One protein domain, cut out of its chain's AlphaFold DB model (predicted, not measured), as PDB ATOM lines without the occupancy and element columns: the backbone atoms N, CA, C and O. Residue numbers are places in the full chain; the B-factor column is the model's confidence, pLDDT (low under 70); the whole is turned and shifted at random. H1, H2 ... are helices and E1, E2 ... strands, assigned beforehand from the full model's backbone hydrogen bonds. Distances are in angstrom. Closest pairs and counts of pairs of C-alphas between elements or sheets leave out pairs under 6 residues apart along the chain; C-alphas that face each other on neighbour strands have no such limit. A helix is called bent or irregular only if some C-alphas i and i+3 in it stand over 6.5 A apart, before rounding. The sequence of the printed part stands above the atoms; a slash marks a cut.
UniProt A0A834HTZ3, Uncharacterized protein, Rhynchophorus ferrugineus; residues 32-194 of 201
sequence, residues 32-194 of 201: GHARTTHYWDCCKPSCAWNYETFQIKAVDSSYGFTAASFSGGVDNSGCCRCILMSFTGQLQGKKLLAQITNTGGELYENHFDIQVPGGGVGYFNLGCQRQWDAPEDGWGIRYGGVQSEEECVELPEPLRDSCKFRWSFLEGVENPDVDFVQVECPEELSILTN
ATOM      1  N   GLY A  32     -27.810  39.335 -58.423       93.81
ATOM      2  CA  GLY A  32     -27.201  38.791 -59.631       93.81
ATOM      3  C   GLY A  32     -27.916  37.568 -60.181       93.81
ATOM      4  O   GLY A  32     -29.040  37.257 -59.803       93.81
ATOM      5  N   HIS A  33     -27.223  36.873 -61.076       94.94
ATOM      6  CA  HIS A  33     -27.621  35.562 -61.581       94.94
ATOM      7  C   HIS A  33     -26.946  34.475 -60.744       94.94
ATOM      8  O   HIS A  33     -25.801  34.662 -60.318       94.94
ATOM      9  N   ALA A  34     -27.637  33.358 -60.521       94.19
ATOM     10  CA  ALA A  34     -27.094  32.189 -59.842       94.19
ATOM     11  C   ALA A  34     -27.633  30.880 -60.435       94.19
ATOM     12  O   ALA A  34     -28.782  30.796 -60.877       94.19
ATOM     13  N   ARG A  35     -26.792  29.846 -60.390       94.12
ATOM     14  CA  ARG A  35     -27.209  28.451 -60.577       94.12
ATOM     15  C   ARG A  35     -27.845  27.948 -59.287       94.12
ATOM     16  O   ARG A  35     -27.456  28.388 -58.203       94.12
ATOM     17  N   THR A  36     -28.751  26.980 -59.384       95.25
ATOM     18  CA  THR A  36     -29.246  26.276 -58.195       95.25
ATOM     19  C   THR A  36     -29.028  24.776 -58.282       95.25
ATOM     20  O   THR A  36     -28.939  24.213 -59.370       95.25
ATOM     21  N   THR A  37     -28.920  24.142 -57.123       95.38
ATOM     22  CA  THR A  37     -29.107  22.697 -56.935       95.38
ATOM     23  C   THR A  37     -30.077  22.482 -55.778       95.38
ATOM     24  O   THR A  37     -30.633  23.443 -55.236       95.38
ATOM     25  N   HIS A  38     -30.297  21.227 -55.398       94.69
ATOM     26  CA  HIS A  38     -31.049  20.876 -54.206       94.69
ATOM     27  C   HIS A  38     -30.327  19.797 -53.396       94.69
ATOM     28  O   HIS A  38     -29.721  18.891 -53.967       94.69
ATOM     29  N   TYR A  39     -30.430  19.871 -52.067       95.88
ATOM     30  CA  TYR A  39     -29.808  18.902 -51.162       95.88
ATOM     31  C   TYR A  39     -30.543  18.782 -49.827       95.88
ATOM     32  O   TYR A  39     -31.301  19.665 -49.416       95.88
ATOM     33  N   TRP A  40     -30.270  17.685 -49.124       96.38
ATOM     34  CA  TRP A  40     -30.564  17.527 -47.705       96.38
ATOM     35  C   TRP A  40     -29.675  16.440 -47.109       96.38
ATOM     36  O   TRP A  40     -29.914  15.247 -47.299       96.38
ATOM     37  N   ASP A  41     -28.648  16.854 -46.376       96.38
ATOM     38  CA  ASP A  41     -27.633  15.967 -45.796       96.38
ATOM     39  C   ASP A  41     -27.813  15.735 -44.283       96.38
ATOM     40  O   ASP A  41     -27.129  14.904 -43.677       96.38
ATOM     41  N   CYS A  42     -28.790  16.427 -43.686       95.50
ATOM     42  CA  CYS A  42     -29.089  16.462 -42.254       95.50
ATOM     43  C   CYS A  42     -27.925  16.968 -41.378       95.50
ATOM     44  O   CYS A  42     -27.904  16.733 -40.165       95.50
ATOM     45  N   CYS A  43     -26.932  17.639 -41.960       94.25
ATOM     46  CA  CYS A  43     -25.805  18.179 -41.218       94.25
ATOM     47  C   CYS A  43     -26.203  19.429 -40.428       94.25
ATOM     48  O   CYS A  43     -27.164  20.132 -40.744       94.25
ATOM     49  N   LYS A  44     -25.412  19.742 -39.394       91.25
ATOM     50  CA  LYS A  44     -25.499  21.050 -38.743       91.25
ATOM     51  C   LYS A  44     -25.068  22.129 -39.758       91.25
ATOM     52  O   LYS A  44     -23.926  22.064 -40.217       91.25
ATOM     53  N   PRO A  45     -25.915  23.129 -40.052       90.69
ATOM     54  CA  PRO A  45     -25.573  24.199 -40.986       90.69
ATOM     55  C   PRO A  45     -24.405  25.062 -40.484       90.69
ATOM     56  O   PRO A  45     -24.281  25.297 -39.278       90.69
ATOM     57  N   SER A  46     -23.571  25.583 -41.390       89.75
ATOM     58  CA  SER A  46     -22.404  26.400 -41.022       89.75
ATOM     59  C   SER A  46     -22.779  27.700 -40.301       89.75
ATOM     60  O   SER A  46     -22.097  28.095 -39.354       89.75
ATOM     61  N   CYS A  47     -23.907  28.328 -40.639       89.25
ATOM     62  CA  CYS A  47     -24.330  29.548 -39.955       89.25
ATOM     63  C   CYS A  47     -24.783  29.291 -38.507       89.25
ATOM     64  O   CYS A  47     -24.810  30.218 -37.708       89.25
ATOM     65  N   ALA A  48     -25.072  28.040 -38.122       87.56
ATOM     66  CA  ALA A  48     -25.546  27.686 -36.783       87.56
ATOM     67  C   ALA A  48     -24.437  27.559 -35.723       87.56
ATOM     68  O   ALA A  48     -24.720  27.236 -34.569       87.56
ATOM     69  N   TRP A  49     -23.158  27.734 -36.065       83.00
ATOM     70  CA  TRP A  49     -22.079  27.594 -35.075       83.00
ATOM     71  C   TRP A  49     -22.071  28.698 -34.014       83.00
ATOM     72  O   TRP A  49     -21.640  28.431 -32.896       83.00
ATOM     73  N   ASN A  50     -22.631  29.868 -34.327       71.88
ATOM     74  CA  ASN A  50     -22.737  31.001 -33.404       71.88
ATOM     75  C   ASN A  50     -24.112  31.107 -32.716       71.88
ATOM     76  O   ASN A  50     -24.350  32.066 -31.987       71.88
ATOM     77  N   TYR A  51     -25.012  30.140 -32.934       63.19
ATOM     78  CA  TYR A  51     -26.396  30.190 -32.454       63.19
ATOM     79  C   TYR A  51     -26.740  28.939 -31.645       63.19
ATOM     80  O   TYR A  51     -26.546  27.811 -32.099       63.19
ATOM     81  N   GLU A  52     -27.279  29.131 -30.438       54.00
ATOM     82  CA  GLU A  52     -27.586  28.028 -29.516       54.00
ATOM     83  C   GLU A  52     -28.859  27.246 -29.897       54.00
ATOM     84  O   GLU A  52     -28.995  26.081 -29.525       54.00
ATOM     85  N   THR A  53     -29.787  27.847 -30.652       56.84
ATOM     86  CA  THR A  53     -31.138  27.297 -30.903       56.84
ATOM     87  C   THR A  53     -31.548  27.287 -32.380       56.84
ATOM     88  O   THR A  53     -32.722  27.446 -32.710       56.84
ATOM     89  N   PHE A  54     -30.593  27.067 -33.285       55.44
ATOM     90  CA  PHE A  54     -30.864  27.026 -34.723       55.44
ATOM     91  C   PHE A  54     -31.777  25.850 -35.112       55.44
ATOM     92  O   PHE A  54     -31.477  24.702 -34.775       55.44
ATOM     93  N   GLN A  55     -32.878  26.110 -35.827       56.25
ATOM     94  CA  GLN A  55     -33.785  25.085 -36.359       56.25
ATOM     95  C   GLN A  55     -34.102  25.352 -37.837       56.25
ATOM     96  O   GLN A  55     -34.263  26.491 -38.256       56.25
ATOM     97  N   ILE A  56     -34.233  24.289 -38.632       55.03
ATOM     98  CA  ILE A  56     -34.767  24.361 -39.998       55.03
ATOM     99  C   ILE A  56     -36.143  23.719 -39.965       55.03
ATOM    100  O   ILE A  56     -36.272  22.556 -39.578       55.03
ATOM    101  N   LYS A  57     -37.177  24.477 -40.330       52.91
ATOM    102  CA  LYS A  57     -38.551  23.972 -40.408       52.91
ATOM    103  C   LYS A  57     -39.044  24.003 -41.843       52.91
ATOM    104  O   LYS A  57     -38.711  24.907 -42.595       52.91
ATOM    105  N   ALA A  58     -39.868  23.028 -42.198       49.66
ATOM    106  CA  ALA A  58     -40.679  23.086 -43.403       49.66
ATOM    107  C   ALA A  58     -41.430  24.422 -43.473       49.66
ATOM    108  O   ALA A  58     -41.978  24.871 -42.464       49.66
ATOM    109  N   VAL A  59     -41.475  25.033 -44.649       54.44
ATOM    110  CA  VAL A  59     -42.252  26.247 -44.894       54.44
ATOM    111  C   VAL A  59     -43.137  26.047 -46.118       54.44
ATOM    112  O   VAL A  59     -42.743  25.386 -47.079       54.44
ATOM    113  N   ASP A  60     -44.344  26.607 -46.058       51.38
ATOM    114  CA  ASP A  60     -45.304  26.565 -47.157       51.38
ATOM    115  C   ASP A  60     -44.899  27.521 -48.289       51.38
ATOM    116  O   ASP A  60     -44.099  28.443 -48.110       51.38
ATOM    117  N   SER A  61     -45.442  27.244 -49.480       60.16
ATOM    118  CA  SER A  61     -45.067  27.787 -50.790       60.16
ATOM    119  C   SER A  61     -44.451  29.193 -50.762       60.16
ATOM    120  O   SER A  61     -45.126  30.151 -50.386       60.16
ATOM    121  N   SER A  62     -43.218  29.296 -51.276       67.31
ATOM    122  CA  SER A  62     -42.385  30.496 -51.498       67.31
ATOM    123  C   SER A  62     -41.417  30.927 -50.392       67.31
ATOM    124  O   SER A  62     -40.668  31.873 -50.625       67.31
ATOM    125  N   TYR A  63     -41.316  30.195 -49.280       84.44
ATOM    126  CA  TYR A  63     -40.219  30.347 -48.312       84.44
ATOM    127  C   TYR A  63     -39.255  29.159 -48.379       84.44
ATOM    128  O   TYR A  63     -39.625  28.084 -48.845       84.44
ATOM    129  N   GLY A  64     -38.025  29.316 -47.892       88.38
ATOM    130  CA  GLY A  64     -37.093  28.200 -47.776       88.38
ATOM    131  C   GLY A  64     -35.769  28.559 -47.117       88.38
ATOM    132  O   GLY A  64     -35.577  29.645 -46.571       88.38
ATOM    133  N   PHE A  65     -34.833  27.624 -47.215       92.31
ATOM    134  CA  PHE A  65     -33.469  27.785 -46.736       92.31
ATOM    135  C   PHE A  65     -32.497  27.316 -47.807       92.31
ATOM    136  O   PHE A  65     -32.809  26.428 -48.599       92.31
ATOM    137  N   THR A  66     -31.300  27.891 -47.826       93.69
ATOM    138  CA  THR A  66     -30.293  27.530 -48.826       93.69
ATOM    139  C   THR A  66     -28.878  27.561 -48.260       93.69
ATOM    140  O   THR A  66     -28.612  28.254 -47.268       93.69
ATOM    141  N   ALA A  67     -27.987  26.782 -48.873       93.06
ATOM    142  CA  ALA A  67     -26.556  27.023 -48.804       93.06
ATOM    143  C   ALA A  67     -26.150  27.991 -49.919       93.06
ATOM    144  O   ALA A  67     -26.579  27.810 -51.054       93.06
ATOM    145  N   ALA A  68     -25.322  28.990 -49.623       91.88
ATOM    146  CA  ALA A  68     -24.855  29.949 -50.622       91.88
ATOM    147  C   ALA A  68     -23.344  29.851 -50.842       91.88
ATOM    148  O   ALA A  68     -22.580  29.719 -49.885       91.88
ATOM    149  N   SER A  69     -22.913  29.950 -52.098       89.00
ATOM    150  CA  SER A  69     -21.520  30.189 -52.482       89.00
ATOM    151  C   SER A  69     -21.467  31.415 -53.386       89.00
ATOM    152  O   SER A  69     -22.042  31.409 -54.476       89.00
ATOM    153  N   PHE A  70     -20.758  32.454 -52.945       79.81
ATOM    154  CA  PHE A  70     -20.490  33.656 -53.728       79.81
ATOM    155  C   PHE A  70     -19.005  33.663 -54.114       79.81
ATOM    156  O   PHE A  70     -18.131  33.860 -53.275       79.81
ATOM    157  N   SER A  71     -18.704  33.422 -55.394       65.44
ATOM    158  CA  SER A  71     -17.349  33.502 -55.974       65.44
ATOM    159  C   SER A  71     -16.231  32.744 -55.223       65.44
ATOM    160  O   SER A  71     -15.290  33.349 -54.714       65.44
ATOM    161  N   GLY A  72     -16.273  31.405 -55.264       56.34
ATOM    162  CA  GLY A  72     -15.072  30.564 -55.147       56.34
ATOM    163  C   GLY A  72     -14.560  30.230 -53.742       56.34
ATOM    164  O   GLY A  72     -13.364  29.989 -53.602       56.34
ATOM    165  N   GLY A  73     -15.411  30.195 -52.711       60.38
ATOM    166  CA  GLY A  73     -14.958  29.895 -51.350       60.38
ATOM    167  C   GLY A  73     -16.067  29.708 -50.321       60.38
ATOM    168  O   GLY A  73     -17.218  30.075 -50.547       60.38
ATOM    169  N   VAL A  74     -15.685  29.175 -49.156       67.56
ATOM    170  CA  VAL A  74     -16.517  29.231 -47.946       67.56
ATOM    171  C   VAL A  74     -16.608  30.691 -47.504       67.56
ATOM    172  O   VAL A  74     -15.637  31.245 -46.987       67.56
ATOM    173  N   ASP A  75     -17.775  31.298 -47.698       74.94
ATOM    174  CA  ASP A  75     -18.056  32.675 -47.302       74.94
ATOM    175  C   ASP A  75     -19.250  32.739 -46.341       74.94
ATOM    176  O   ASP A  75     -20.409  32.630 -46.737       74.94
ATOM    177  N   ASN A  76     -18.958  32.940 -45.055       78.31
ATOM    178  CA  ASN A  76     -19.981  33.084 -44.019       78.31
ATOM    179  C   ASN A  76     -20.556  34.512 -43.934       78.31
ATOM    180  O   ASN A  76     -21.461  34.738 -43.133       78.31
ATOM    181  N   SER A  77     -20.077  35.482 -44.723       79.75
ATOM    182  CA  SER A  77     -20.592  36.865 -44.692       79.75
ATOM    183  C   SER A  77     -22.063  36.964 -45.131       79.75
ATOM    184  O   SER A  77     -22.794  37.875 -44.730       79.75
ATOM    185  N   GLY A  78     -22.521  35.980 -45.913       86.00
ATOM    186  CA  GLY A  78     -23.914  35.816 -46.313       86.00
ATOM    187  C   GLY A  78     -24.815  35.195 -45.242       86.00
ATOM    188  O   GLY A  78     -26.028  35.151 -45.444       86.00
ATOM    189  N   CYS A  79     -24.268  34.707 -44.122       89.69
ATOM    190  CA  CYS A  79     -25.047  33.977 -43.129       89.69
ATOM    191  C   CYS A  79     -26.249  34.775 -42.626       89.69
ATOM    192  O   CYS A  79     -26.152  35.937 -42.238       89.69
ATOM    193  N   CYS A  80     -27.395  34.099 -42.616       90.38
ATOM    194  CA  CYS A  80     -28.668  34.561 -42.076       90.38
ATOM    195  C   CYS A  80     -29.311  35.735 -42.804       90.38
ATOM    196  O   CYS A  80     -30.409  36.146 -42.429       90.38
ATOM    197  N   ARG A  81     -28.693  36.201 -43.894       91.75
ATOM    198  CA  ARG A  81     -29.295  37.122 -44.857       91.75
ATOM    199  C   ARG A  81     -30.348  36.392 -45.690       91.75
ATOM    200  O   ARG A  81     -30.248  35.184 -45.917       91.75
ATOM    201  N   CYS A  82     -31.353  37.134 -46.147       93.12
ATOM    202  CA  CYS A  82     -32.423  36.601 -46.978       93.12
ATOM    203  C   CYS A  82     -32.295  37.081 -48.418       93.12
ATOM    204  O   CYS A  82     -31.902  38.217 -48.690       93.12
ATOM    205  N   ILE A  83     -32.639  36.193 -49.341       94.06
ATOM    206  CA  ILE A  83     -32.605  36.437 -50.777       94.06
ATOM    207  C   ILE A  83     -33.937  36.052 -51.400       94.06
ATOM    208  O   ILE A  83     -34.492  34.993 -51.110       94.06
ATOM    209  N   LEU A  84     -34.436  36.895 -52.295       94.19
ATOM    210  CA  LEU A  84     -35.544  36.538 -53.164       94.19
ATOM    211  C   LEU A  84     -34.983  35.989 -54.471       94.19
ATOM    212  O   LEU A  84     -34.500  36.753 -55.306       94.19
ATOM    213  N   MET A  85     -35.086  34.680 -54.659       95.62
ATOM    214  CA  MET A  85     -34.785  34.015 -55.921       95.62
ATOM    215  C   MET A  85     -36.002  34.092 -56.841       95.62
ATOM    216  O   MET A  85     -37.098  33.669 -56.480       95.62
ATOM    217  N   SER A  86     -35.814  34.629 -58.036       95.50
ATOM    218  CA  SER A  86     -36.788  34.643 -59.124       95.50
ATOM    219  C   SER A  86     -36.345  33.627 -60.163       95.50
ATOM    220  O   SER A  86     -35.315  33.810 -60.809       95.50
ATOM    221  N   PHE A  87     -37.106  32.545 -60.312       96.12
ATOM    222  CA  PHE A  87     -36.750  31.495 -61.257       96.12
ATOM    223  C   PHE A  87     -36.888  31.978 -62.698       96.12
ATOM    224  O   PHE A  87     -37.779  32.762 -63.044       96.12
ATOM    225  N   THR A  88     -36.004  31.463 -63.541       96.94
ATOM    226  CA  THR A  88     -35.992  31.697 -64.984       96.94
ATOM    227  C   THR A  88     -36.369  30.408 -65.730       96.94
ATOM    228  O   THR A  88     -36.638  29.367 -65.124       96.94
ATOM    229  N   GLY A  89     -36.445  30.464 -67.063       96.38
ATOM    230  CA  GLY A  89     -36.737  29.285 -67.882       96.38
ATOM    231  C   GLY A  89     -38.116  28.676 -67.597       96.38
ATOM    232  O   GLY A  89     -39.122  29.380 -67.606       96.38
ATOM    233  N   GLN A  90     -38.171  27.361 -67.362       96.06
ATOM    234  CA  GLN A  90     -39.431  26.621 -67.187       96.06
ATOM    235  C   GLN A  90     -40.231  27.056 -65.952       96.06
ATOM    236  O   GLN A  90     -41.455  27.004 -65.971       96.06
ATOM    237  N   LEU A  91     -39.554  27.526 -64.901       95.19
ATOM    238  CA  LEU A  91     -40.191  27.983 -63.664       95.19
ATOM    239  C   LEU A  91     -40.403  29.507 -63.639       95.19
ATOM    240  O   LEU A  91     -40.622  30.085 -62.572       95.19
ATOM    241  N   GLN A  92     -40.337  30.174 -64.799       95.44
ATOM    242  CA  GLN A  92     -40.473  31.625 -64.889       95.44
ATOM    243  C   GLN A  92     -41.756  32.129 -64.212       95.44
ATOM    244  O   GLN A  92     -42.855  31.631 -64.442       95.44
ATOM    245  N   GLY A  93     -41.601  33.163 -63.383       90.75
ATOM    246  CA  GLY A  93     -42.690  33.769 -62.617       90.75
ATOM    247  C   GLY A  93     -42.838  33.210 -61.200       90.75
ATOM    248  O   GLY A  93     -43.451  33.874 -60.363       90.75
ATOM    249  N   LYS A  94     -42.226  32.059 -60.891       91.31
ATOM    250  CA  LYS A  94     -42.114  31.575 -59.512       91.31
ATOM    251  C   LYS A  94     -41.008  32.318 -58.773       91.31
ATOM    252  O   LYS A  94     -39.978  32.670 -59.351       91.31
ATOM    253  N   LYS A  95     -41.222  32.535 -57.478       92.75
ATOM    254  CA  LYS A  95     -40.243  33.157 -56.586       92.75
ATOM    255  C   LYS A  95     -40.114  32.366 -55.295       92.75
ATOM    256  O   LYS A  95     -41.120  31.897 -54.767       92.75
ATOM    257  N   LEU A  96     -38.888  32.245 -54.804       92.31
ATOM    258  CA  LEU A  96     -38.552  31.612 -53.537       92.31
ATOM    259  C   LEU A  96     -37.753  32.601 -52.694       92.31
ATOM    260  O   LEU A  96     -36.639  32.976 -53.051       92.31
ATOM    261  N   LEU A  97     -38.331  33.025 -51.581       91.81
ATOM    262  CA  LEU A  97     -37.628  33.756 -50.546       91.81
ATOM    263  C   LEU A  97     -36.910  32.754 -49.643       91.81
ATOM    264  O   LEU A  97     -37.556  31.954 -48.975       91.81
ATOM    265  N   ALA A  98     -35.585  32.796 -49.595       92.44
ATOM    266  CA  ALA A  98     -34.817  31.891 -48.753       92.44
ATOM    267  C   ALA A  98     -33.896  32.638 -47.799       92.44
ATOM    268  O   ALA A  98     -33.299  33.649 -48.168       92.44
ATOM    269  N   GLN A  99     -33.736  32.097 -46.593       92.81
ATOM    270  CA  GLN A  99     -32.649  32.494 -45.707       92.81
ATOM    271  C   GLN A  99     -31.402  31.647 -45.995       92.81
ATOM    272  O   GLN A  99     -31.476  30.422 -46.150       92.81
ATOM    273  N   ILE A 100     -30.242  32.297 -46.049       93.31
ATOM    274  CA  ILE A 100     -28.950  31.627 -46.170       93.31
ATOM    275  C   ILE A 100     -28.585  31.054 -44.804       93.31
ATOM    276  O   ILE A 100     -28.450  31.778 -43.821       93.31
ATOM    277  N   THR A 101     -28.436  29.739 -44.739       92.00
ATOM    278  CA  THR A 101     -28.198  29.018 -43.475       92.00
ATOM    279  C   THR A 101     -26.925  28.198 -43.496       92.00
ATOM    280  O   THR A 101     -26.423  27.807 -42.449       92.00
ATOM    281  N   ASN A 102     -26.378  27.954 -44.677       91.50
ATOM    282  CA  ASN A 102     -25.159  27.199 -44.850       91.50
ATOM    283  C   ASN A 102     -24.308  27.852 -45.943       91.50
ATOM    284  O   ASN A 102     -24.790  28.676 -46.724       91.50
ATOM    285  N   THR A 103     -23.049  27.460 -46.013       87.62
ATOM    286  CA  THR A 103     -22.131  27.853 -47.082       87.62
ATOM    287  C   THR A 103     -21.931  26.695 -48.044       87.62
ATOM    288  O   THR A 103     -21.747  25.558 -47.607       87.62
ATOM    289  N   GLY A 104     -21.962  26.986 -49.342       75.31
ATOM    290  CA  GLY A 104     -21.653  26.029 -50.401       75.31
ATOM    291  C   GLY A 104     -20.148  25.795 -50.565       75.31
ATOM    292  O   GLY A 104     -19.323  26.492 -49.974       75.31
ATOM    293  N   GLY A 105     -19.792  24.788 -51.364       69.94
ATOM    294  CA  GLY A 105     -18.405  24.529 -51.763       69.94
ATOM    295  C   GLY A 105     -17.892  25.524 -52.810       69.94
ATOM    296  O   GLY A 105     -18.646  26.342 -53.328       69.94
ATOM    297  N   GLU A 106     -16.602  25.433 -53.145       63.53
ATOM    298  CA  GLU A 106     -15.951  26.313 -54.124       63.53
ATOM    299  C   GLU A 106     -16.544  26.143 -55.530       63.53
ATOM    300  O   GLU A 106     -16.174  25.241 -56.284       63.53
ATOM    301  N   LEU A 107     -17.455  27.043 -55.897       65.69
ATOM    302  CA  LEU A 107     -17.978  27.170 -57.251       65.69
ATOM    303  C   LEU A 107     -17.604  28.548 -57.804       65.69
ATOM    304  O   LEU A 107     -17.672  29.561 -57.107       65.69
ATOM    305  N   TYR A 108     -17.163  28.583 -59.063       69.81
ATOM    306  CA  TYR A 108     -16.648  29.790 -59.730       69.81
ATOM    307  C   TYR A 108     -17.744  30.801 -60.125       69.81
ATOM    308  O   TYR A 108     -17.455  31.800 -60.781       69.81
ATOM    309  N   GLU A 109     -18.993  30.553 -59.733       83.50
ATOM    310  CA  GLU A 109     -20.158  31.403 -59.967       83.50
ATOM    311  C   GLU A 109     -21.060  31.421 -58.726       83.50
ATOM    312  O   GLU A 109     -20.886  30.608 -57.816       83.50
ATOM    313  N   ASN A 110     -22.013  32.358 -58.671       90.81
ATOM    314  CA  ASN A 110     -23.004  32.367 -57.597       90.81
ATOM    315  C   ASN A 110     -23.837  31.087 -57.667       90.81
ATOM    316  O   ASN A 110     -24.402  30.758 -58.717       90.81
ATOM    317  N   HIS A 111     -23.942  30.390 -56.544       93.12
ATOM    318  CA  HIS A 111     -24.673  29.135 -56.465       93.12
ATOM    319  C   HIS A 111     -25.475  29.045 -55.173       93.12
ATOM    320  O   HIS A 111     -24.982  29.394 -54.097       93.12
ATOM    321  N   PHE A 112     -26.714  28.573 -55.307       94.25
ATOM    322  CA  PHE A 112     -27.610  28.299 -54.192       94.25
ATOM    323  C   PHE A 112     -28.015  26.831 -54.180       94.25
ATOM    324  O   PHE A 112     -28.690  26.354 -55.090       94.25
ATOM    325  N   ASP A 113     -27.645  26.121 -53.121       94.31
ATOM    326  CA  ASP A 113     -28.124  24.765 -52.884       94.31
ATOM    327  C   ASP A 113     -29.398  24.837 -52.037       94.31
ATOM    328  O   ASP A 113     -29.362  25.189 -50.851       94.31
ATOM    329  N   ILE A 114     -30.556  24.634 -52.658       94.44
ATOM    330  CA  ILE A 114     -31.861  24.772 -52.008       94.44
ATOM    331  C   ILE A 114     -32.077  23.562 -51.095       94.44
ATOM    332  O   ILE A 114     -31.953  22.415 -51.523       94.44
ATOM    333  N   GLN A 115     -32.428  23.796 -49.832       94.38
ATOM    334  CA  GLN A 115     -32.664  22.698 -48.899       94.38
ATOM    335  C   GLN A 115     -34.013  22.040 -49.159       94.38
ATOM    336  O   GLN A 115     -35.065  22.619 -48.888       94.38
ATOM    337  N   VAL A 116     -33.963  20.814 -49.669       94.12
ATOM    338  CA  VAL A 116     -35.131  20.016 -50.034       94.12
ATOM    339  C   VAL A 116     -34.928  18.607 -49.485       94.12
ATOM    340  O   VAL A 116     -34.082  17.880 -50.008       94.12
ATOM    341  N   PRO A 117     -35.665  18.187 -48.438       95.62
ATOM    342  CA  PRO A 117     -35.594  16.819 -47.943       95.62
ATOM    343  C   PRO A 117     -35.791  15.798 -49.058       95.62
ATOM    344  O   PRO A 117     -36.716  15.910 -49.855       95.62
ATOM    345  N   GLY A 118     -34.897  14.812 -49.120       96.06
ATOM    346  CA  GLY A 118     -34.876  13.851 -50.222       96.06
ATOM    347  C   GLY A 118     -34.209  14.382 -51.489       96.06
ATOM    348  O   GLY A 118     -34.267  13.702 -52.494       96.06
ATOM    349  N   GLY A 119     -33.553  15.544 -51.458       96.56
ATOM    350  CA  GLY A 119     -32.798  16.105 -52.582       96.56
ATOM    351  C   GLY A 119     -31.399  15.508 -52.799       96.56
ATOM    352  O   GLY A 119     -30.684  15.893 -53.720       96.56
ATOM    353  N   GLY A 120     -31.002  14.551 -51.964       97.50
ATOM    354  CA  GLY A 120     -29.681  13.931 -51.986       97.50
ATOM    355  C   GLY A 120     -28.774  14.494 -50.895       97.50
ATOM    356  O   GLY A 120     -28.790  15.683 -50.584       97.50
ATOM    357  N   VAL A 121     -27.992  13.606 -50.288       96.88
ATOM    358  CA  VAL A 121     -27.096  13.928 -49.164       96.88
ATOM    359  C   VAL A 121     -25.752  14.505 -49.620       96.88
ATOM    360  O   VAL A 121     -24.982  15.026 -48.816       96.88
ATOM    361  N   GLY A 122     -25.443  14.394 -50.912       95.38
ATOM    362  CA  GLY A 122     -24.217  14.912 -51.498       95.38
ATOM    363  C   GLY A 122     -22.953  14.319 -50.874       95.38
ATOM    364  O   GLY A 122     -22.842  13.110 -50.656       95.38
ATOM    365  N   TYR A 123     -21.965  15.180 -50.624       92.69
ATOM    366  CA  TYR A 123     -20.662  14.772 -50.099       92.69
ATOM    367  C   TYR A 123     -20.728  14.297 -48.636       92.69
ATOM    368  O   TYR A 123     -20.048  13.336 -48.270       92.69
ATOM    369  N   PHE A 124     -21.550  14.939 -47.800       92.88
ATOM    370  CA  PHE A 124     -21.649  14.657 -46.366       92.88
ATOM    371  C   PHE A 124     -22.809  13.705 -46.053       92.88
ATOM    372  O   PHE A 124     -23.841  14.083 -45.520       92.88
ATOM    373  N   ASN A 125     -22.627  12.418 -46.319       92.56
ATOM    374  CA  ASN A 125     -23.709  11.435 -46.205       92.56
ATOM    375  C   ASN A 125     -23.989  10.885 -44.790       92.56
ATOM    376  O   ASN A 125     -24.953  10.150 -44.583       92.56
ATOM    377  N   LEU A 126     -23.168  11.225 -43.793       95.88
ATOM    378  CA  LEU A 126     -23.299  10.663 -42.443       95.88
ATOM    379  C   LEU A 126     -24.376  11.342 -41.590       95.88
ATOM    380  O   LEU A 126     -24.769  10.774 -40.570       95.88
ATOM    381  N   GLY A 127     -24.825  12.548 -41.949       96.06
ATOM    382  CA  GLY A 127     -25.819  13.286 -41.169       96.06
ATOM    383  C   GLY A 127     -27.145  12.533 -41.117       96.06
ATOM    384  O   GLY A 127     -27.578  12.115 -40.042       96.06
ATOM    385  N   CYS A 128     -27.750  12.277 -42.280       97.19
ATOM    386  CA  CYS A 128     -29.044  11.591 -42.341       97.19
ATOM    387  C   CYS A 128     -28.963  10.133 -41.885       97.19
ATOM    388  O   CYS A 128     -29.888   9.658 -41.227       97.19
ATOM    389  N   GLN A 129     -27.847   9.446 -42.145       96.88
ATOM    390  CA  GLN A 129     -27.616   8.108 -41.604       96.88
ATOM    391  C   GLN A 129     -27.645   8.117 -40.068       96.88
ATOM    392  O   GLN A 129     -28.321   7.304 -39.451       96.88
ATOM    393  N   ARG A 130     -26.951   9.057 -39.419       96.88
ATOM    394  CA  ARG A 130     -26.904   9.115 -37.948       96.88
ATOM    395  C   ARG A 130     -28.202   9.600 -37.318       96.88
ATOM    396  O   ARG A 130     -28.524   9.172 -36.215       96.88
ATOM    397  N   GLN A 131     -28.902  10.522 -37.971       96.56
ATOM    398  CA  GLN A 131     -30.118  11.114 -37.421       96.56
ATOM    399  C   GLN A 131     -31.350  10.227 -37.637       96.56
ATOM    400  O   GLN A 131     -32.210  10.165 -36.763       96.56
ATOM    401  N   TRP A 132     -31.435   9.559 -38.790       96.38
ATOM    402  CA  TRP A 132     -32.652   8.892 -39.260       96.38
ATOM    403  C   TRP A 132     -32.442   7.452 -39.733       96.38
ATOM    404  O   TRP A 132     -33.379   6.869 -40.267       96.38
ATOM    405  N   ASP A 133     -31.244   6.883 -39.559       96.62
ATOM    406  CA  ASP A 133     -30.879   5.553 -40.078       96.62
ATOM    407  C   ASP A 133     -31.097   5.428 -41.599       96.62
ATOM    408  O   ASP A 133     -31.476   4.385 -42.127       96.62
ATOM    409  N   ALA A 134     -30.889   6.534 -42.323       97.38
ATOM    410  CA  ALA A 134     -30.990   6.556 -43.776       97.38
ATOM    411  C   ALA A 134     -29.900   5.676 -44.435       97.38
ATOM    412  O   ALA A 134     -28.826   5.484 -43.847       97.38
ATOM    413  N   PRO A 135     -30.122   5.186 -45.673       97.56
ATOM    414  CA  PRO A 135     -29.093   4.488 -46.445       97.56
ATOM    415  C   PRO A 135     -27.813   5.320 -46.618       97.56
ATOM    416  O   PRO A 135     -27.825   6.542 -46.478       97.56
ATOM    417  N   GLU A 136     -26.704   4.667 -46.981       96.06
ATOM    418  CA  GLU A 136     -25.403   5.337 -47.172       96.06
ATOM    419  C   GLU A 136     -25.458   6.483 -48.199       96.06
ATOM    420  O   GLU A 136     -24.739   7.468 -48.061       96.06
ATOM    421  N   ASP A 137     -26.320   6.380 -49.208       97.31
ATOM    422  CA  ASP A 137     -26.516   7.412 -50.231       97.31
ATOM    423  C   ASP A 137     -27.710   8.337 -49.940       97.31
ATOM    424  O   ASP A 137     -28.095   9.141 -50.786       97.31
ATOM    425  N   GLY A 138     -28.276   8.265 -48.733       97.31
ATOM    426  CA  GLY A 138     -29.517   8.942 -48.374       97.31
ATOM    427  C   GLY A 138     -30.753   8.261 -48.964       97.31
ATOM    428  O   GLY A 138     -30.734   7.081 -49.308       97.31
ATOM    429  N   TRP A 139     -31.851   9.011 -49.058       97.38
ATOM    430  CA  TRP A 139     -33.052   8.566 -49.766       97.38
ATOM    431  C   TRP A 139     -32.886   8.838 -51.268       97.38
ATOM    432  O   TRP A 139     -32.668   9.982 -51.662       97.38
ATOM    433  N   GLY A 140     -32.973   7.788 -52.090       96.50
ATOM    434  CA  GLY A 140     -32.739   7.860 -53.534       96.50
ATOM    435  C   GLY A 140     -31.253   7.800 -53.910       96.50
ATOM    436  O   GLY A 140     -30.503   6.993 -53.360       96.50
ATOM    437  N   ILE A 141     -30.826   8.611 -54.883       97.12
ATOM    438  CA  ILE A 141     -29.420   8.684 -55.324       97.12
ATOM    439  C   ILE A 141     -28.638   9.760 -54.555       97.12
ATOM    440  O   ILE A 141     -29.179  10.812 -54.221       97.12
ATOM    441  N   ARG A 142     -27.332   9.549 -54.335       97.81
ATOM    442  CA  ARG A 142     -26.489  10.447 -53.512       97.81
ATOM    443  C   ARG A 142     -26.579  11.930 -53.898       97.81
ATOM    444  O   ARG A 142     -26.634  12.782 -53.014       97.81
ATOM    445  N   TYR A 143     -26.591  12.232 -55.196       96.88
ATOM    446  CA  TYR A 143     -26.747  13.583 -55.742       96.88
ATOM    447  C   TYR A 143     -28.025  13.624 -56.577       96.88
ATOM    448  O   TYR A 143     -28.078  12.977 -57.621       96.88
ATOM    449  N   GLY A 144     -29.042  14.348 -56.112       95.56
ATOM    450  CA  GLY A 144     -30.359  14.421 -56.746       95.56
ATOM    451  C   GLY A 144     -31.469  13.765 -55.924       95.56
ATOM    452  O   GLY A 144     -32.601  14.235 -55.980       95.56
ATOM    453  N   GLY A 145     -31.135  12.756 -55.111       97.94
ATOM    454  CA  GLY A 145     -32.031  12.165 -54.122       97.94
ATOM    455  C   GLY A 145     -33.166  11.330 -54.710       97.94
ATOM    456  O   GLY A 145     -32.938  10.545 -55.634       97.94
ATOM    457  N   VAL A 146     -34.372  11.440 -54.153       98.12
ATOM    458  CA  VAL A 146     -35.558  10.719 -54.637       98.12
ATOM    459  C   VAL A 146     -35.917  11.152 -56.058       98.12
ATOM    460  O   VAL A 146     -35.727  12.306 -56.437       98.12
ATOM    461  N   GLN A 147     -36.420  10.222 -56.862       97.62
ATOM    462  CA  GLN A 147     -36.649  10.406 -58.297       97.62
ATOM    463  C   GLN A 147     -38.128  10.604 -58.657       97.62
ATOM    464  O   GLN A 147     -38.447  10.844 -59.823       97.62
ATOM    465  N   SER A 148     -39.034  10.539 -57.677       97.44
ATOM    466  CA  SER A 148     -40.447  10.883 -57.854       97.44
ATOM    467  C   SER A 148     -41.103  11.380 -56.559       97.44
ATOM    468  O   SER A 148     -40.536  11.263 -55.470       97.44
ATOM    469  N   GLU A 149     -42.312  11.944 -56.664       96.69
ATOM    470  CA  GLU A 149     -43.084  12.383 -55.492       96.69
ATOM    471  C   GLU A 149     -43.501  11.206 -54.606       96.69
ATOM    472  O   GLU A 149     -43.522  11.320 -53.381       96.69
ATOM    473  N   GLU A 150     -43.792  10.055 -55.206       98.00
ATOM    474  CA  GLU A 150     -44.206   8.850 -54.490       98.00
ATOM    475  C   GLU A 150     -43.107   8.343 -53.552       98.00
ATOM    476  O   GLU A 150     -43.405   7.884 -52.449       98.00
ATOM    477  N   GLU A 151     -41.840   8.497 -53.942       98.12
ATOM    478  CA  GLU A 151     -40.679   8.140 -53.121       98.12
ATOM    479  C   GLU A 151     -40.532   9.028 -51.872       98.12
ATOM    480  O   GLU A 151     -39.839   8.644 -50.929       98.12
ATOM    481  N   CYS A 152     -41.243  10.163 -51.776       96.88
ATOM    482  CA  CYS A 152     -41.266  10.960 -50.547       96.88
ATOM    483  C   CYS A 152     -41.807  10.178 -49.336       96.88
ATOM    484  O   CYS A 152     -41.563  10.576 -48.197       96.88
ATOM    485  N   VAL A 153     -42.524   9.063 -49.543       97.62
ATOM    486  CA  VAL A 153     -42.977   8.178 -48.455       97.62
ATOM    487  C   VAL A 153     -41.822   7.476 -47.726       97.62
ATOM    488  O   VAL A 153     -41.970   7.145 -46.547       97.62
ATOM    489  N   GLU A 154     -40.675   7.303 -48.387       96.44
ATOM    490  CA  GLU A 154     -39.482   6.646 -47.833       96.44
ATOM    491  C   GLU A 154     -38.772   7.510 -46.780       96.44
ATOM    492  O   GLU A 154     -38.025   7.007 -45.938       96.44
ATOM    493  N   LEU A 155     -39.024   8.822 -46.787       97.12
ATOM    494  CA  LEU A 155     -38.494   9.736 -45.785       97.12
ATOM    495  C   LEU A 155     -39.262   9.608 -44.452       97.12
ATOM    496  O   LEU A 155     -40.441   9.227 -44.434       97.12
ATOM    497  N   PRO A 156     -38.642   9.988 -43.318       96.12
ATOM    498  CA  PRO A 156     -39.322  10.169 -42.041       96.12
ATOM    499  C   PRO A 156     -40.528  11.097 -42.175       96.12
ATOM    500  O   PRO A 156     -40.461  12.101 -42.879       96.12
ATOM    501  N   GLU A 157     -41.611  10.784 -41.459       94.81
ATOM    502  CA  GLU A 157     -42.886  11.516 -41.531       94.81
ATOM    503  C   GLU A 157     -42.740  13.053 -41.456       94.81
ATOM    504  O   GLU A 157     -43.284  13.710 -42.346       94.81
ATOM    505  N   PRO A 158     -41.895  13.629 -40.570       91.69
ATOM    506  CA  PRO A 158     -41.710  15.081 -40.495       91.69
ATOM    507  C   PRO A 158     -41.103  15.741 -41.745       91.69
ATOM    508  O   PRO A 158     -41.157  16.960 -41.873       91.69
ATOM    509  N   LEU A 159     -40.480  14.970 -42.643       93.44
ATOM    510  CA  LEU A 159     -39.794  15.473 -43.839       93.44
ATOM    511  C   LEU A 159     -40.610  15.298 -45.127       93.44
ATOM    512  O   LEU A 159     -40.255  15.867 -46.160       93.44
ATOM    513  N   ARG A 160     -41.694  14.514 -45.095       93.06
ATOM    514  CA  ARG A 160     -42.402  14.083 -46.313       93.06
ATOM    515  C   ARG A 160     -43.063  15.235 -47.052       93.06
ATOM    516  O   ARG A 160     -42.968  15.304 -48.273       93.06
ATOM    517  N   ASP A 161     -43.706  16.151 -46.335       89.56
ATOM    518  CA  ASP A 161     -44.381  17.284 -46.975       89.56
ATOM    519  C   ASP A 161     -43.380  18.279 -47.571       89.56
ATOM    520  O   ASP A 161     -43.594  18.785 -48.670       89.56
ATOM    521  N   SER A 162     -42.224  18.467 -46.932       89.56
ATOM    522  CA  SER A 162     -41.125  19.242 -47.517       89.56
ATOM    523  C   SER A 162     -40.461  18.551 -48.702       89.56
ATOM    524  O   SER A 162     -40.025  19.234 -49.617       89.56
ATOM    525  N   CYS A 163     -40.411  17.220 -48.741       94.38
ATOM    526  CA  CYS A 163     -39.944  16.498 -49.928       94.38
ATOM    527  C   CYS A 163     -40.832  16.781 -51.147       94.38
ATOM    528  O   CYS A 163     -40.332  17.053 -52.241       94.38
ATOM    529  N   LYS A 164     -42.156  16.849 -50.952       92.94
ATOM    530  CA  LYS A 164     -43.114  17.172 -52.024       92.94
ATOM    531  C   LYS A 164     -42.922  18.568 -52.618       92.94
ATOM    532  O   LYS A 164     -43.400  18.816 -53.724       92.94
ATOM    533  N   PHE A 165     -42.207  19.479 -51.951       91.50
ATOM    534  CA  PHE A 165     -41.854  20.789 -52.514       91.50
ATOM    535  C   PHE A 165     -41.095  20.662 -53.846       91.50
ATOM    536  O   PHE A 165     -41.356  21.431 -54.777       91.50
ATOM    537  N   ARG A 166     -40.219  19.649 -53.976       92.56
ATOM    538  CA  ARG A 166     -39.480  19.348 -55.215       92.56
ATOM    539  C   ARG A 166     -40.408  19.179 -56.418       92.56
ATOM    540  O   ARG A 166     -40.092  19.619 -57.520       92.56
ATOM    541  N   TRP A 167     -41.554  18.554 -56.191       93.94
ATOM    542  CA  TRP A 167     -42.472  18.119 -57.238       93.94
ATOM    543  C   TRP A 167     -43.603  19.121 -57.447       93.94
ATOM    544  O   TRP A 167     -43.902  19.501 -58.571       93.94
ATOM    545  N   SER A 168     -44.177  19.633 -56.360       90.88
ATOM    546  CA  SER A 168     -45.308  20.564 -56.407       90.88
ATOM    547  C   SER A 168     -44.913  21.996 -56.785       90.88
ATOM    548  O   SER A 168     -45.602  22.640 -57.577       90.88
ATOM    549  N   PHE A 169     -43.806  22.518 -56.243       91.00
ATOM    550  CA  PHE A 169     -43.383  23.899 -56.482       91.00
ATOM    551  C   PHE A 169     -42.308  23.991 -57.565       91.00
ATOM    552  O   PHE A 169     -42.455  24.796 -58.489       91.00
ATOM    553  N   LEU A 170     -41.258  23.167 -57.479       92.62
ATOM    554  CA  LEU A 170     -40.173  23.147 -58.471       92.62
ATOM    555  C   LEU A 170     -40.491  22.292 -59.711       92.62
ATOM    556  O   LEU A 170     -39.677  22.248 -60.627       92.62
ATOM    557  N   GLU A 171     -41.653  21.628 -59.757       94.75
ATOM    558  CA  GLU A 171     -42.130  20.833 -60.909       94.75
ATOM    559  C   GLU A 171     -41.133  19.762 -61.389       94.75
ATOM    560  O   GLU A 171     -41.134  19.383 -62.558       94.75
ATOM    561  N   GLY A 172     -40.243  19.292 -60.505       94.25
ATOM    562  CA  GLY A 172     -39.175  18.353 -60.857       94.25
ATOM    563  C   GLY A 172     -38.110  18.918 -61.811       94.25
ATOM    564  O   GLY A 172     -37.298  18.157 -62.327       94.25
ATOM    565  N   VAL A 173     -38.077  20.234 -62.062       95.94
ATOM    566  CA  VAL A 173     -37.086  20.859 -62.956       95.94
ATOM    567  C   VAL A 173     -35.702  20.757 -62.332       95.94
ATOM    568  O   VAL A 173     -35.474  21.274 -61.243       95.94
ATOM    569  N   GLU A 174     -34.775  20.058 -62.977       95.19
ATOM    570  CA  GLU A 174     -33.397  19.896 -62.497       95.19
ATOM    571  C   GLU A 174     -32.620  21.217 -62.552       95.19
ATOM    572  O   GLU A 174     -32.536  21.844 -63.607       95.19
ATOM    573  N   ASN A 175     -32.040  21.608 -61.412       95.31
ATOM    574  CA  ASN A 175     -31.091  22.719 -61.264       95.31
ATOM    575  C   ASN A 175     -31.505  24.027 -61.980       95.31
ATOM    576  O   ASN A 175     -30.761  24.523 -62.833       95.31
ATOM    577  N   PRO A 176     -32.699  24.587 -61.692       95.81
ATOM    578  CA  PRO A 176     -33.205  25.763 -62.393       95.81
ATOM    579  C   PRO A 176     -32.388  27.024 -62.074       95.81
ATOM    580  O   PRO A 176     -31.999  27.267 -60.935       95.81
ATOM    581  N   ASP A 177     -32.179  27.876 -63.073       97.06
ATOM    582  CA  ASP A 177     -31.472  29.149 -62.897       97.06
ATOM    583  C   ASP A 177     -32.353  30.212 -62.242       97.06
ATOM    584  O   ASP A 177     -33.561  30.287 -62.506       97.06
ATOM    585  N   VAL A 178     -31.730  31.088 -61.452       96.94
ATOM    586  CA  VAL A 178     -32.414  32.185 -60.763       96.94
ATOM    587  C   VAL A 178     -31.704  33.520 -60.960       96.94
ATOM    588  O   VAL A 178     -30.475  33.607 -60.968       96.94
ATOM    589  N   ASP A 179     -32.508  34.575 -61.025       97.12
ATOM    590  CA  ASP A 179     -32.072  35.928 -60.695       97.12
ATOM    591  C   ASP A 179     -32.372  36.152 -59.218       97.12
ATOM    592  O   ASP A 179     -33.451  35.790 -58.750       97.12
ATOM    593  N   PHE A 180     -31.464  36.755 -58.461       96.06
ATOM    594  CA  PHE A 180     -31.678  36.986 -57.038       96.06
ATOM    595  C   PHE A 180     -31.390  38.428 -56.632       96.06
ATOM    596  O   PHE A 180     -30.561  39.119 -57.228       96.06
ATOM    597  N   VAL A 181     -32.067  38.853 -55.568       94.69
ATOM    598  CA  VAL A 181     -31.802  40.102 -54.848       94.69
ATOM    599  C   VAL A 181     -31.812  39.835 -53.347       94.69
ATOM    600  O   VAL A 181     -32.630  39.051 -52.864       94.69
ATOM    601  N   GLN A 182     -30.924  40.488 -52.606       94.19
ATOM    602  CA  GLN A 182     -30.968  40.513 -51.150       94.19
ATOM    603  C   GLN A 182     -32.176  41.330 -50.671       94.19
ATOM    604  O   GLN A 182     -32.464  42.415 -51.185       94.19
ATOM    605  N   VAL A 183     -32.876  40.812 -49.668       92.44
ATOM    606  CA  VAL A 183     -34.062  41.434 -49.073       92.44
ATOM    607  C   VAL A 183     -33.975  41.403 -47.549       92.44
ATOM    608  O   VAL A 183     -33.194  40.638 -46.976       92.44
ATOM    609  N   GLU A 184     -34.778  42.229 -46.885       91.00
ATOM    610  CA  GLU A 184     -34.994  42.112 -45.444       91.00
ATOM    611  C   GLU A 184     -35.586  40.732 -45.129       91.00
ATOM    612  O   GLU A 184     -36.479  40.252 -45.833       91.00
ATOM    613  N   CYS A 185     -35.068  40.064 -44.095       88.31
ATOM    614  CA  CYS A 185     -35.612  38.782 -43.665       88.31
ATOM    615  C   CYS A 185     -36.966  38.991 -42.985       88.31
ATOM    616  O   CYS A 185     -37.002  39.674 -41.960       88.31
ATOM    617  N   PRO A 186     -38.057  38.372 -43.473       84.44
ATOM    618  CA  PRO A 186     -39.317  38.402 -42.750       84.44
ATOM    619  C   PRO A 186     -39.180  37.729 -41.389       84.44
ATOM    620  O   PRO A 186     -38.409  36.771 -41.218       84.44
ATOM    621  N   GLU A 187     -39.955  38.220 -40.427       80.88
ATOM    622  CA  GLU A 187     -39.941  37.716 -39.058       80.88
ATOM    623  C   GLU A 187     -40.223  36.204 -39.038       80.88
ATOM    624  O   GLU A 187     -39.541  35.450 -38.340       80.88
ATOM    625  N   GLU A 188     -41.120  35.740 -39.914       75.88
ATOM    626  CA  GLU A 188     -41.507  34.340 -40.069       75.88
ATOM    627  C   GLU A 188     -40.349  33.422 -40.463       75.88
ATOM    628  O   GLU A 188     -40.393  32.251 -40.108       75.88
ATOM    629  N   LEU A 189     -39.313  33.906 -41.161       75.38
ATOM    630  CA  LEU A 189     -38.105  33.117 -41.442       75.38
ATOM    631  C   LEU A 189     -37.108  33.191 -40.286       75.38
ATOM    632  O   LEU A 189     -36.577  32.167 -39.852       75.38
ATOM    633  N   SER A 190     -36.879  34.398 -39.768       75.00
ATOM    634  CA  SER A 190     -35.886  34.634 -38.714       75.00
ATOM    635  C   SER A 190     -36.220  33.913 -37.400       75.00
ATOM    636  O   SER A 190     -35.317  33.405 -36.736       75.00
ATOM    637  N   ILE A 191     -37.508  33.774 -37.054       78.75
ATOM    638  CA  ILE A 191     -37.959  33.026 -35.870       78.75
ATOM    639  C   ILE A 191     -37.699  31.522 -36.019       78.75
ATOM    640  O   ILE A 191     -37.452  30.844 -35.020       78.75
ATOM    641  N   LEU A 192     -37.751  30.975 -37.239       77.81
ATOM    642  CA  LEU A 192     -37.547  29.538 -37.448       77.81
ATOM    643  C   LEU A 192     -36.100  29.153 -37.167       77.81
ATOM    644  O   LEU A 192     -35.868  28.144 -36.510       77.81
ATOM    645  N   THR A 193     -35.148  29.971 -37.610       81.94
ATOM    646  CA  THR A 193     -33.712  29.714 -37.439       81.94
ATOM    647  C   THR A 193     -33.127  30.330 -36.181       81.94
ATOM    648  O   THR A 193     -32.009  29.983 -35.808       81.94
ATOM    649  N   ASN A 194     -33.852  31.248 -35.538       83.19
ATOM    650  CA  ASN A 194     -33.327  32.135 -34.505       83.19
ATOM    651  C   ASN A 194     -32.013  32.814 -34.938       83.19
ATOM    652  O   ASN A 194     -31.100  32.990 -34.132       83.19
TER     653      ASN A 194
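This is residues 32 to 194 of the 201 residues of an uncharacterized protein of Rhynchophorus ferrugineus (UniProt A0A834HTZ3). A closed barrel of six strands, E1 to E6, has a loop-rich head beyond one end, on the side toward which E1 and E5 run; the short helices H2, H3, H4 and H5 lie in that head. H6 packs on the outside of the barrel over E4, and H1 sits by the far end of E4. The printed part has 163 residues, with six named helices and six named strands in the order E1 H1 E2 E3 E4 E5 H2 H3 H4 H5 E6 H6. The ring is mixed, parallel and antiparallel, and the class is mixed, helices and strands, with under half of the residues in named elements. The whole is compact, with a radius of gyration of the C-alphas of 14.6 A, and rounded, spanning 39 by 36 by 31 A.

E1, residues 32 to 39, begins at C-alpha 32 (-27.201, 38.791, -59.631) and is 21.8 A long. H1 is residues 46 to 50; it is irregular, but only just, with C-alphas 47 and 50 6.9 A apart. E2 is residues 63 to 69, 19.2 A, and E3 is residues 82 to 87, 15.8 A. E4, residues 95 to 103, 21.1 A, bends by 62 degrees at residue 99. E5 is residues 111 to 115. H2 is residues 126 to 132, H3 residues 150 to 154, H4 residues 157 to 163 and H5 residues 165 to 168. H4 is irregular, with C-alphas 158 and 161 7.3 A apart. E6 is residues 178 to 183, 15.0 A. H6, residues 187 to 193, ends at C-alpha 193 (-33.712, 29.714, -37.439).

Round the barrel run E1, E5, E2, E4, E3, E6 and back to E1. E1 and E5 are parallel, with N 114 and O 37 at 2.8 A. E5 and E2 are antiparallel, with N 67 and O 113 at 2.9 A. E2 and E4 are parallel, with N 64 and O 97 at 2.9 A. E4 and E3, a hairpin, are antiparallel, with N 85 and O 96 at 2.8 A. E3 and E6 are antiparallel, with N 86 and O 179 at 2.7 A. E6 and E1 are antiparallel, with N 180 and O 32 at 2.8 A. H6 is on the barrel, outside it and over E4, at a height over the sheet of 9.4 A; the closest C-alphas, of Gln 99 and Leu 189, are 7.0 A apart. H1 is on the barrel, with the C-alphas of Ser 46 and Asn 102, its closest pair with E4, 4.8 A apart. H2, H3, H4 and H5 are not on it. H3 and H4 touch, the C-alphas of Cys 152 and Arg 160 being closest at 5.4 A, while H4 and H5 meet only through their link. In H2 every O i to N i+4 pair is within hydrogen-bond range; H6 has 2 of 3, H4 1 of 3 with 3 of 4 O i to N i+3, H1 0 of 1 with 1 of 2, H3 0 of 1 with 2 of 2, and H5 is too short for an O i to N i+4 pair.

The C-alphas farthest apart, of Glu 52 and Gln 90, are 39.5 A apart. The printed part has no cut. The links H1 to E2, E2 to E3 and H2 to H3 are long. The mean pLDDT of the printed part is 88.4; residues 51 to 62, 71 to 74 and 105 to 108 are under 70.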